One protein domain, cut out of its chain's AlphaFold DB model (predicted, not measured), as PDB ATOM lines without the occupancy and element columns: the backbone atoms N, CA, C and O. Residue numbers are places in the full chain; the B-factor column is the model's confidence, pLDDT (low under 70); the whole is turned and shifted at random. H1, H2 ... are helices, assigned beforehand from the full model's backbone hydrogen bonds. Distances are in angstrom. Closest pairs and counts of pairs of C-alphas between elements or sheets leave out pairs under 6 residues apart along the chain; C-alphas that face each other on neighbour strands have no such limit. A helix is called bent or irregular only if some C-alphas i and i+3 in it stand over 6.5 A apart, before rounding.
ATOM      1  N   PHE A 154      10.695 -11.766  39.066       90.38
ATOM      2  CA  PHE A 154      11.411 -13.012  38.773       90.38
ATOM      3  C   PHE A 154      11.028 -14.138  39.745       90.38
ATOM      4  O   PHE A 154      10.908 -15.283  39.336       90.38
ATOM      5  N   ALA A 155      10.787 -13.836  41.023       90.69
ATOM      6  CA  ALA A 155      10.354 -14.846  41.986       90.69
ATOM      7  C   ALA A 155       8.948 -15.384  41.651       90.69
ATOM      8  O   ALA A 155       8.739 -16.593  41.730       90.69
ATOM      9  N   LEU A 156       8.030 -14.523  41.194       91.00
ATOM     10  CA  LEU A 156       6.722 -14.925  40.657       91.00
ATOM     11  C   LEU A 156       6.878 -15.869  39.458       91.00
ATOM     12  O   LEU A 156       6.261 -16.933  39.424       91.00
ATOM     13  N   PHE A 157       7.773 -15.536  38.528       90.44
ATOM     14  CA  PHE A 157       8.113 -16.407  37.406       90.44
ATOM     15  C   PHE A 157       8.710 -17.746  37.855       90.44
ATOM     16  O   PHE A 157       8.275 -18.802  37.402       90.44
ATOM     17  N   THR A 158       9.667 -17.742  38.789       89.12
ATOM     18  CA  THR A 158      10.263 -18.987  39.295       89.12
ATOM     19  C   THR A 158       9.240 -19.859  40.017       89.12
ATOM     20  O   THR A 158       9.327 -21.078  39.922       89.12
ATOM     21  N   ALA A 159       8.260 -19.261  40.704       88.88
ATOM     22  CA  ALA A 159       7.167 -19.990  41.333       88.88
ATOM     23  C   ALA A 159       6.267 -20.640  40.273       88.88
ATOM     24  O   ALA A 159       6.000 -21.837  40.369       88.88
ATOM     25  N   ALA A 160       5.907 -19.906  39.217       87.62
ATOM     26  CA  ALA A 160       5.153 -20.456  38.091       87.62
ATOM     27  C   ALA A 160       5.907 -21.599  37.384       87.62
ATOM     28  O   ALA A 160       5.328 -22.637  37.079       87.62
ATOM     29  N   MET A 161       7.223 -21.456  37.203       85.56
ATOM     30  CA  MET A 161       8.067 -22.481  36.583       85.56
ATOM     31  C   MET A 161       8.436 -23.632  37.527       85.56
ATOM     32  O   MET A 161       8.854 -24.691  37.065       85.56
ATOM     33  N   SER A 162       8.274 -23.475  38.844       80.81
ATOM     34  CA  SER A 162       8.554 -24.544  39.809       80.81
ATOM     35  C   SER A 162       7.611 -25.739  39.652       80.81
ATOM     36  O   SER A 162       8.026 -26.868  39.909       80.81
ATOM     37  N   ALA A 163       6.390 -25.503  39.160       82.00
ATOM     38  CA  ALA A 163       5.422 -26.546  38.829       82.00
ATOM     39  C   ALA A 163       5.884 -27.432  37.657       82.00
ATOM     40  O   ALA A 163       5.539 -28.607  37.605       82.00
ATOM     41  N   ASN A 164       6.721 -26.894  36.766       83.25
ATOM     42  CA  ASN A 164       7.263 -27.602  35.604       83.25
ATOM     43  C   ASN A 164       8.596 -28.307  35.901       83.25
ATOM     44  O   ASN A 164       9.273 -28.772  34.984       83.25
ATOM     45  N   ARG A 165       9.013 -28.369  37.173       83.50
ATOM     46  CA  ARG A 165      10.282 -28.986  37.557       83.50
ATOM     47  C   ARG A 165      10.199 -30.517  37.423       83.50
ATOM     48  O   ARG A 165       9.399 -31.128  38.134       83.50
ATOM     49  N   PRO A 166      11.069 -31.164  36.626       82.69
ATOM     50  CA  PRO A 166      11.154 -32.622  36.596       82.69
ATOM     51  C   PRO A 166      11.663 -33.167  37.941       82.69
ATOM     52  O   PRO A 166      12.568 -32.596  38.551       82.69
ATOM     53  N   ALA A 167      11.090 -34.282  38.405       81.25
ATOM     54  CA  ALA A 167      11.406 -34.874  39.712       81.25
ATOM     55  C   ALA A 167      12.859 -35.378  39.834       81.25
ATOM     56  O   ALA A 167      13.387 -35.453  40.940       81.25
ATOM     57  N   ASP A 168      13.498 -35.681  38.705       86.06
ATOM     58  CA  ASP A 168      14.852 -36.241  38.624       86.06
ATOM     59  C   ASP A 168      15.963 -35.174  38.734       86.06
ATOM     60  O   ASP A 168      17.121 -35.468  39.026       86.06
ATOM     61  N   VAL A 169      15.624 -33.891  38.552       84.50
ATOM     62  CA  VAL A 169      16.611 -32.804  38.561       84.50
ATOM     63  C   VAL A 169      16.683 -32.154  39.937       84.50
ATOM     64  O   VAL A 169      15.685 -31.703  40.507       84.50
ATOM     65  N   LYS A 170      17.907 -32.022  40.462       89.00
ATOM     66  CA  LYS A 170      18.161 -31.299  41.713       89.00
ATOM     67  C   LYS A 170      17.647 -29.854  41.597       89.00
ATOM     68  O   LYS A 170      17.980 -29.174  40.623       89.00
ATOM     69  N   PRO A 171      16.922 -29.320  42.602       85.19
ATOM     70  CA  PRO A 171      16.370 -27.962  42.553       85.19
ATOM     71  C   PRO A 171      17.406 -26.879  42.226       85.19
ATOM     72  O   PRO A 171      17.086 -25.886  41.581       85.19
ATOM     73  N   THR A 172      18.658 -27.087  42.641       88.31
ATOM     74  CA  THR A 172      19.781 -26.180  42.385       88.31
ATOM     75  C   THR A 172      20.164 -26.112  40.907       88.31
ATOM     76  O   THR A 172      20.508 -25.039  40.421       88.31
ATOM     77  N   ASP A 173      20.100 -27.233  40.190       88.69
ATOM     78  CA  ASP A 173      20.448 -27.299  38.768       88.69
ATOM     79  C   ASP A 173      19.283 -26.849  37.884       88.69
ATOM     80  O   ASP A 173      19.506 -26.199  36.865       88.69
ATOM     81  N   TRP A 174      18.044 -27.078  38.328       86.69
ATOM     82  CA  TRP A 174      16.849 -26.480  37.727       86.69
ATOM     83  C   TRP A 174      16.857 -24.948  37.840       86.69
ATOM     84  O   TRP A 174      16.649 -24.246  36.855       86.69
ATOM     85  N   PHE A 175      17.169 -24.401  39.020       88.19
ATOM     86  CA  PHE A 175      17.157 -22.950  39.233       88.19
ATOM     87  C   PHE A 175      18.161 -22.201  38.343       88.19
ATOM     88  O   PHE A 175      17.880 -21.088  37.899       88.19
ATOM     89  N   LYS A 176      19.308 -22.817  38.017       90.62
ATOM     90  CA  LYS A 176      20.291 -22.252  37.072       90.62
ATOM     91  C   LYS A 176      19.710 -22.049  35.669       90.62
ATOM     92  O   LYS A 176      20.151 -21.142  34.971       90.62
ATOM     93  N   GLN A 177      18.722 -22.852  35.278       88.00
ATOM     94  CA  GLN A 177      18.057 -22.771  33.974       88.00
ATOM     95  C   GLN A 177      16.956 -21.697  33.948       88.00
ATOM     96  O   GLN A 177      16.631 -21.179  32.887       88.00
ATOM     97  N   LEU A 178      16.435 -21.268  35.104       89.62
ATOM     98  CA  LEU A 178      15.351 -20.276  35.170       89.62
ATOM     99  C   LEU A 178      15.795 -18.865  34.773       89.62
ATOM    100  O   LEU A 178      15.024 -18.131  34.162       89.62
ATOM    101  N   LYS A 179      17.032 -18.468  35.099       90.12
ATOM    102  CA  LYS A 179      17.553 -17.144  34.722       90.12
ATOM    103  C   LYS A 179      17.653 -16.953  33.196       90.12
ATOM    104  O   LYS A 179      17.104 -15.962  32.722       90.12
ATOM    105  N   PRO A 180      18.291 -17.851  32.416       91.94
ATOM    106  CA  PRO A 180      18.323 -17.697  30.963       91.94
ATOM    107  C   PRO A 180      16.924 -17.796  30.341       91.94
ATOM    108  O   PRO A 180      16.635 -17.057  29.409       91.94
ATOM    109  N   MET A 181      16.023 -18.620  30.891       87.56
ATOM    110  CA  MET A 181      14.622 -18.649  30.447       87.56
ATOM    111  C   MET A 181      13.920 -17.301  30.661       87.56
ATOM    112  O   MET A 181      13.209 -16.849  29.776       87.56
ATOM    113  N   TRP A 182      14.157 -16.632  31.793       90.19
ATOM    114  CA  TRP A 182      13.631 -15.289  32.062       90.19
ATOM    115  C   TRP A 182      14.214 -14.214  31.137       90.19
ATOM    116  O   TRP A 182      13.507 -13.302  30.720       90.19
ATOM    117  N   GLU A 183      15.504 -14.297  30.810       91.00
ATOM    118  CA  GLU A 183      16.149 -13.365  29.877       91.00
ATOM    119  C   GLU A 183      15.662 -13.569  28.430       91.00
ATOM    120  O   GLU A 183      15.595 -12.590  27.688       91.00
ATOM    121  N   ALA A 184      15.270 -14.797  28.070       91.88
ATOM    122  CA  ALA A 184      14.707 -15.164  26.771       91.88
ATOM    123  C   ALA A 184      13.203 -14.856  26.610       91.88
ATOM    124  O   ALA A 184      12.708 -14.895  25.483       91.88
ATOM    125  N   LEU A 185      12.475 -14.564  27.698       88.75
ATOM    126  CA  LEU A 185      11.081 -14.113  27.617       88.75
ATOM    127  C   LEU A 185      10.975 -12.784  26.866       88.75
ATOM    128  O   LEU A 185      11.863 -11.929  26.950       88.75
ATOM    129  N   SER A 186       9.842 -12.586  26.194       90.44
ATOM    130  CA  SER A 186       9.539 -11.306  25.562       90.44
ATOM    131  C   SER A 186       9.387 -10.189  26.601       90.44
ATOM    132  O   SER A 186       9.027 -10.426  27.757       90.44
ATOM    133  N   ASP A 187       9.634  -8.942  26.192       88.94
ATOM    134  CA  ASP A 187       9.423  -7.777  27.060       88.94
ATOM    135  C   ASP A 187       7.988  -7.704  27.595       88.94
ATOM    136  O   ASP A 187       7.798  -7.436  28.777       88.94
ATOM    137  N   ALA A 188       7.002  -8.057  26.764       89.62
ATOM    138  CA  ALA A 188       5.590  -8.072  27.136       89.62
ATOM    139  C   ALA A 188       5.290  -9.060  28.278       89.62
ATOM    140  O   ALA A 188       4.674  -8.682  29.271       89.62
ATOM    141  N   GLU A 189       5.780 -10.300  28.189       88.69
ATOM    142  CA  GLU A 189       5.583 -11.304  29.247       88.69
ATOM    143  C   GLU A 189       6.300 -10.899  30.539       88.69
ATOM    144  O   GLU A 189       5.780 -11.084  31.639       88.69
ATOM    145  N   ARG A 190       7.494 -10.301  30.431       90.56
ATOM    146  CA  ARG A 190       8.212  -9.776  31.602       90.56
ATOM    147  C   ARG A 190       7.469  -8.618  32.254       90.56
ATOM    148  O   ARG A 190       7.480  -8.524  33.483       90.56
ATOM    149  N   ASP A 191       6.845  -7.755  31.463       91.56
ATOM    150  CA  ASP A 191       6.068  -6.622  31.957       91.56
ATOM    151  C   ASP A 191       4.800  -7.081  32.690       91.56
ATOM    152  O   ASP A 191       4.513  -6.552  33.761       91.56
ATOM    153  N   GLU A 192       4.139  -8.160  32.261       92.94
ATOM    154  CA  GLU A 192       3.019  -8.749  33.017       92.94
ATOM    155  C   GLU A 192       3.422  -9.165  34.443       92.94
ATOM    156  O   GLU A 192       2.686  -8.930  35.410       92.94
ATOM    157  N   TYR A 193       4.613  -9.749  34.611       91.75
ATOM    158  CA  TYR A 193       5.150 -10.091  35.933       91.75
ATOM    159  C   TYR A 193       5.577  -8.854  36.741       91.75
ATOM    160  O   TYR A 193       5.554  -8.884  37.979       91.75
ATOM    161  N   LYS A 194       5.983  -7.758  36.087       92.19
ATOM    162  CA  LYS A 194       6.223  -6.465  36.755       92.19
ATOM    163  C   LYS A 194       4.917  -5.844  37.236       92.19
ATOM    164  O   LYS A 194       4.860  -5.399  38.380       92.19
ATOM    165  N   ASP A 195       3.862  -5.908  36.435       93.25
ATOM    166  CA  ASP A 195       2.537  -5.401  36.789       93.25
ATOM    167  C   ASP A 195       1.919  -6.184  37.949       93.25
ATOM    168  O   ASP A 195       1.341  -5.606  38.873       93.25
ATOM    169  N   GLN A 196       2.077  -7.508  37.960       89.56
ATOM    170  CA  GLN A 196       1.662  -8.341  39.094       89.56
ATOM    171  C   GLN A 196       2.426  -8.002  40.364       89.56
ATOM    172  O   GLN A 196       1.823  -7.865  41.429       89.56
ATOM    173  N   TYR A 197       3.742  -7.821  40.257       92.88
ATOM    174  CA  TYR A 197       4.544  -7.366  41.381       92.88
ATOM    175  C   TYR A 197       4.087  -5.988  41.878       92.88
ATOM    176  O   TYR A 197       3.950  -5.806  43.085       92.88
ATOM    177  N   ALA A 198       3.779  -5.044  40.983       93.19
ATOM    178  CA  ALA A 198       3.274  -3.724  41.352       93.19
ATOM    179  C   ALA A 198       1.943  -3.812  42.119       93.19
ATOM    180  O   ALA A 198       1.797  -3.182  43.167       93.19
ATOM    181  N   LYS A 199       1.007  -4.659  41.671       92.19
ATOM    182  CA  LYS A 199      -0.262  -4.918  42.378       92.19
ATOM    183  C   LYS A 199      -0.034  -5.513  43.770       92.19
ATOM    184  O   LYS A 199      -0.612  -5.039  44.746       92.19
ATOM    185  N   LEU A 200       0.834  -6.519  43.878       91.44
ATOM    186  CA  LEU A 200       1.172  -7.149  45.160       91.44
ATOM    187  C   LEU A 200       1.918  -6.191  46.100       91.44
ATOM    188  O   LEU A 200       1.707  -6.232  47.310       91.44
ATOM    189  N   LYS A 201       2.759  -5.306  45.558       91.56
ATOM    190  CA  LYS A 201       3.452  -4.253  46.310       91.56
ATOM    191  C   LYS A 201       2.474  -3.247  46.897       91.56
ATOM    192  O   LYS A 201       2.583  -2.952  48.080       91.56
ATOM    193  N   LEU A 202       1.492  -2.795  46.120       91.81
ATOM    194  CA  LEU A 202       0.450  -1.900  46.624       91.81
ATOM    195  C   LEU A 202      -0.383  -2.562  47.731       91.81
ATOM    196  O   LEU A 202      -0.587  -1.962  48.782       91.81
ATOM    197  N   ALA A 203      -0.802  -3.820  47.547       90.62
ATOM    198  CA  ALA A 203      -1.523  -4.561  48.586       90.62
ATOM    199  C   ALA A 203      -0.693  -4.713  49.876       90.62
ATOM    200  O   ALA A 203      -1.221  -4.576  50.979       90.62
ATOM    201  N   TYR A 204       0.614  -4.953  49.741       91.56
ATOM    202  CA  TYR A 204       1.545  -5.024  50.865       91.56
ATOM    203  C   TYR A 204       1.710  -3.680  51.583       91.56
ATOM    204  O   TYR A 204       1.710  -3.656  52.808       91.56
ATOM    205  N   GLU A 205       1.837  -2.573  50.851       91.06
ATOM    206  CA  GLU A 205       1.966  -1.229  51.428       91.06
ATOM    207  C   GLU A 205       0.723  -0.843  52.238       91.06
ATOM    208  O   GLU A 205       0.858  -0.328  53.345       91.06
ATOM    209  N   ILE A 206      -0.474  -1.170  51.742       90.50
ATOM    210  CA  ILE A 206      -1.732  -0.967  52.475       90.50
ATOM    211  C   ILE A 206      -1.753  -1.823  53.749       90.50
ATOM    212  O   ILE A 206      -1.950  -1.293  54.841       90.50
ATOM    213  N   ALA A 207      -1.469  -3.125  53.636       89.00
ATOM    214  CA  ALA A 207      -1.439  -4.028  54.787       89.00
ATOM    215  C   ALA A 207      -0.381  -3.623  55.829       89.00
ATOM    216  O   ALA A 207      -0.618  -3.740  57.029       89.00
ATOM    217  N   MET A 208       0.781  -3.129  55.391       87.50
ATOM    218  CA  MET A 208       1.827  -2.599  56.267       87.50
ATOM    219  C   MET A 208       1.399  -1.308  56.955       87.50
ATOM    220  O   MET A 208       1.660  -1.161  58.143       87.50
ATOM    221  N   ALA A 209       0.725  -0.395  56.253       87.12
ATOM    222  CA  ALA A 209       0.206   0.829  56.857       87.12
ATOM    223  C   ALA A 209      -0.851   0.518  57.929       87.12
ATOM    224  O   ALA A 209      -0.809   1.085  59.020       87.12
ATOM    225  N   ASP A 210      -1.758  -0.423  57.659       87.38
ATOM    226  CA  ASP A 210      -2.747  -0.876  58.642       87.38
ATOM    227  C   ASP A 210      -2.100  -1.623  59.812       87.38
ATOM    228  O   ASP A 210      -2.516  -1.455  60.957       87.38
ATOM    229  N   TYR A 211      -1.036  -2.384  59.555       84.81
ATOM    230  CA  TYR A 211      -0.231  -3.017  60.592       84.81
ATOM    231  C   TYR A 211       0.484  -1.988  61.477       84.81
ATOM    232  O   TYR A 211       0.428  -2.071  62.697       84.81
ATOM    233  N   GLU A 212       1.130  -0.980  60.889       83.69
ATOM    234  CA  GLU A 212       1.835   0.076  61.623       83.69
ATOM    235  C   GLU A 212       0.894   0.946  62.460       83.69
ATOM    236  O   GLU A 212       1.281   1.387  63.544       83.69
ATOM    237  N   ARG A 213      -0.348   1.147  62.002       83.50
ATOM    238  CA  ARG A 213      -1.403   1.842  62.756       83.50
ATOM    239  C   ARG A 213      -1.800   1.122  64.046       83.50
ATOM    240  O   ARG A 213      -2.261   1.786  64.968       83.50
ATOM    241  N   GLN A 214      -1.605  -0.195  64.136       82.00
ATOM    242  CA  GLN A 214      -1.898  -0.969  65.350       82.00
ATOM    243  C   GLN A 214      -0.880  -0.726  66.475       82.00
ATOM    244  O   GLN A 214      -1.153  -1.079  67.620       82.00
ATOM    245  N   PHE A 215       0.282  -0.128  66.181       80.56
ATOM    246  CA  PHE A 215       1.350   0.077  67.162       80.56
ATOM    247  C   PHE A 215       1.461   1.531  67.620       80.56
ATOM    248  O   PHE A 215       1.456   2.484  66.829       80.56
ATOM    249  N   THR A 216       1.685   1.709  68.923       85.50
ATOM    250  CA  THR A 216       2.034   3.019  69.480       85.50
ATOM    251  C   THR A 216       3.413   3.474  68.980       85.50
ATOM    252  O   THR A 216       4.210   2.685  68.461       85.50
ATOM    253  N   LEU A 217       3.711   4.773  69.096       84.50
ATOM    254  CA  LEU A 217       5.030   5.312  68.733       84.50
ATOM    255  C   LEU A 217       6.159   4.643  69.537       84.50
ATOM    256  O   LEU A 217       7.199   4.314  68.974       84.50
ATOM    257  N   GLU A 218       5.926   4.362  70.821       83.31
ATOM    258  CA  GLU A 218       6.904   3.706  71.698       83.31
ATOM    259  C   GLU A 218       7.189   2.255  71.284       83.31
ATOM    260  O   GLU A 218       8.344   1.834  71.228       83.31
ATOM    261  N   GLN A 219       6.154   1.490  70.921       85.31
ATOM    262  CA  GLN A 219       6.317   0.109  70.454       85.31
ATOM    263  C   GLN A 219       7.072   0.033  69.120       85.31
ATOM    264  O   GLN A 219       7.863  -0.891  68.906       85.31
ATOM    265  N   ARG A 220       6.858   1.012  68.230       83.94
ATOM    266  CA  ARG A 220       7.618   1.146  66.978       83.94
ATOM    267  C   ARG A 220       9.087   1.461  67.250       83.94
ATOM    268  O   ARG A 220       9.951   0.751  66.738       83.94
ATOM    269  N   ALA A 221       9.361   2.433  68.120       86.88
ATOM    270  CA  ALA A 221      10.722   2.797  68.505       86.88
ATOM    271  C   ALA A 221      11.485   1.621  69.146       86.88
ATOM    272  O   ALA A 221      12.644   1.373  68.810       86.88
ATOM    273  N   GLU A 222      10.839   0.833  70.012       87.88
ATOM    274  CA  GLU A 222      11.475  -0.346  70.615       87.88
ATOM    275  C   GLU A 222      11.754  -1.451  69.580       87.88
ATOM    276  O   GLU A 222      12.797  -2.107  69.630       87.88
ATOM    277  N   ARG A 223      10.869  -1.646  68.594       86.69
ATOM    278  CA  ARG A 223      11.116  -2.581  67.483       86.69
ATOM    279  C   ARG A 223      12.319  -2.149  66.648       86.69
ATOM    280  O   ARG A 223      13.169  -2.985  66.345       86.69
ATOM    281  N   GLU A 224      12.403  -0.870  66.298       88.12
ATOM    282  CA  GLU A 224      13.541  -0.312  65.561       88.12
ATOM    283  C   GLU A 224      14.842  -0.454  66.353       88.12
ATOM    284  O   GLU A 224      15.853  -0.898  65.805       88.12
ATOM    285  N   ARG A 225      14.805  -0.194  67.666       92.25
ATOM    286  CA  ARG A 225      15.947  -0.397  68.562       92.25
ATOM    287  C   ARG A 225      16.404  -1.855  68.586       92.25
ATOM    288  O   ARG A 225      17.602  -2.118  68.469       92.25
ATOM    289  N   LYS A 226      15.477  -2.810  68.711       91.12
ATOM    290  CA  LYS A 226      15.791  -4.249  68.677       91.12
ATOM    291  C   LYS A 226      16.367  -4.671  67.327       91.12
ATOM    292  O   LYS A 226      17.370  -5.382  67.302       91.12
ATOM    293  N   ALA A 227      15.792  -4.199  66.221       90.44
ATOM    294  CA  ALA A 227      16.302  -4.475  64.881       90.44
ATOM    295  C   ALA A 227      17.726  -3.918  64.691       90.44
ATOM    296  O   ALA A 227      18.609  -4.629  64.207       90.44
ATOM    297  N   ALA A 228      17.985  -2.687  65.140       93.00
ATOM    298  CA  ALA A 228      19.318  -2.089  65.115       93.00
ATOM    299  C   ALA A 228      20.316  -2.878  65.982       93.00
ATOM    300  O   ALA A 228      21.420  -3.193  65.530       93.00
ATOM    301  N   ALA A 229      19.919  -3.275  67.196       94.44
ATOM    302  CA  ALA A 229      20.746  -4.088  68.086       94.44
ATOM    303  C   ALA A 229      21.065  -5.472  67.489       94.44
ATOM    304  O   ALA A 229      22.189  -5.966  67.625       94.44
ATOM    305  N   GLU A 230      20.117  -6.095  66.786       94.44
ATOM    306  CA  GLU A 230      20.331  -7.372  66.104       94.44
ATOM    307  C   GLU A 230      21.335  -7.236  64.951       94.44
ATOM    308  O   GLU A 230      22.223  -8.080  64.808       94.44
ATOM    309  N   VAL A 231      21.246  -6.165  64.155       94.31
ATOM    310  CA  VAL A 231      22.208  -5.878  63.078       94.31
ATOM    311  C   VAL A 231      23.619  -5.715  63.642       94.31
ATOM    312  O   VAL A 231      24.543  -6.362  63.144       94.31
ATOM    313  N   VAL A 232      23.779  -4.938  64.718       95.12
ATOM    314  CA  VAL A 232      25.068  -4.761  65.411       95.12
ATOM    315  C   VAL A 232      25.579  -6.086  65.983       95.12
ATOM    316  O   VAL A 232      26.746  -6.443  65.839       95.12
ATOM    317  N   THR A 233      24.706  -6.887  66.587       94.56
ATOM    318  CA  THR A 233      25.096  -8.197  67.128       94.56
ATOM    319  C   THR A 233      25.560  -9.142  66.015       94.56
ATOM    320  O   THR A 233      26.555  -9.858  66.167       94.56
ATOM    321  N   LYS A 234      24.871  -9.138  64.866       93.44
ATOM    322  CA  LYS A 234      25.241  -9.934  63.689       93.44
ATOM    323  C   LYS A 234      26.563  -9.473  63.077       93.44
ATOM    324  O   LYS A 234      27.365 -10.338  62.713       93.44
ATOM    325  N   SER A 235      26.826  -8.166  62.985       92.19
ATOM    326  CA  SER A 235      28.106  -7.651  62.479       92.19
ATOM    327  C   SER A 235      29.261  -8.029  63.406       92.19
ATOM    328  O   SER A 235      30.214  -8.649  62.938       92.19
ATOM    329  N   ILE A 236      29.120  -7.830  64.722       92.94
ATOM    330  CA  ILE A 236      30.119  -8.255  65.720       92.94
ATOM    331  C   ILE A 236      30.376  -9.764  65.625       92.94
ATOM    332  O   ILE A 236      31.522 -10.218  65.654       92.94
ATOM    333  N   LYS A 237      29.324 -10.581  65.487       92.44
ATOM    334  CA  LYS A 237      29.470 -12.036  65.328       92.44
ATOM    335  C   LYS A 237      30.224 -12.393  64.043       92.44
ATOM    336  O   LYS A 237      31.073 -13.285  64.077       92.44
ATOM    337  N   LYS A 238      29.940 -11.710  62.931       90.38
ATOM    338  CA  LYS A 238      30.627 -11.903  61.644       90.38
ATOM    339  C   LYS A 238      32.100 -11.512  61.736       90.38
ATOM    340  O   LYS A 238      32.947 -12.277  61.284       90.38
TER     341      LYS A 238
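This is residues 154 to 238 of the 322 residues of an uncharacterized protein of Allomyces macrogynus (strain ATCC 38327) (UniProt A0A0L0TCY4). Picture an open bracket: the long helix H3 is the crossbar, the short helices H1 and H2 make a small head at its beginning, and H4 turns a corner at its other end and sticks out as an arm with residues 221 to 238. The space between head and arm is empty. The printed part has 85 residues with four named helices, H1, H2, H3 and H4 in that order, and no named strand; its class is all helix. It is extended, with a radius of gyration of the C-alphas of 19.6 A and spans of 49 by 35 by 23 A.

Start with H1, residues 154 to 162, which touches H2, residues 171 to 184, at a steep tilt of 59 degrees, opposite ways; their closest C-alphas, of Thr 158 and Leu 178, are 6.7 A apart. H3, residues 187 to 213, touches H1 with residues 193 to 197 alone, only just about perpendicular at 70.3 degrees; the closest C-alphas, of Leu 156 and Tyr 193, are 6.9 A apart. H2 and H3 are close but not clearly touching, with the C-alphas of Trp 182 and Arg 190 closest at 7.7 A. H4, residues 217 to 238, is close to H3 but not clearly touching, at a steep tilt of 59 degrees, opposite ways; the closest C-alphas, of Glu 212 and Arg 220, are 8.0 A apart. H4 is apart from H1 and H2. In H1, H3 and H4 every O i to N i+4 pair is within hydrogen-bond range; in H2, 7 of 10 are.

Find C-alpha 154 at (11.411, -13.012, 38.773), where H1 begins its 11.9 A. H2 measures 20.4 A and is neither bent nor irregular, but only just: C-alphas 176 and 179 are 6.3 A apart. From C-alpha 187 at (9.423, -7.777, 27.060), H3 runs 38.5 A. H4 runs 31.7 A and ends at C-alpha 238, (30.627, -11.903, 61.644).

Look for the two C-alphas farthest apart at Asp 168 and Glu 218, 52.5 A. The links H2 to H3 and H3 to H4 are tight, and H1 to H2 is short. The printed part has no cut; its mean pLDDT is 88.9, and no printed residue of this model is under 70.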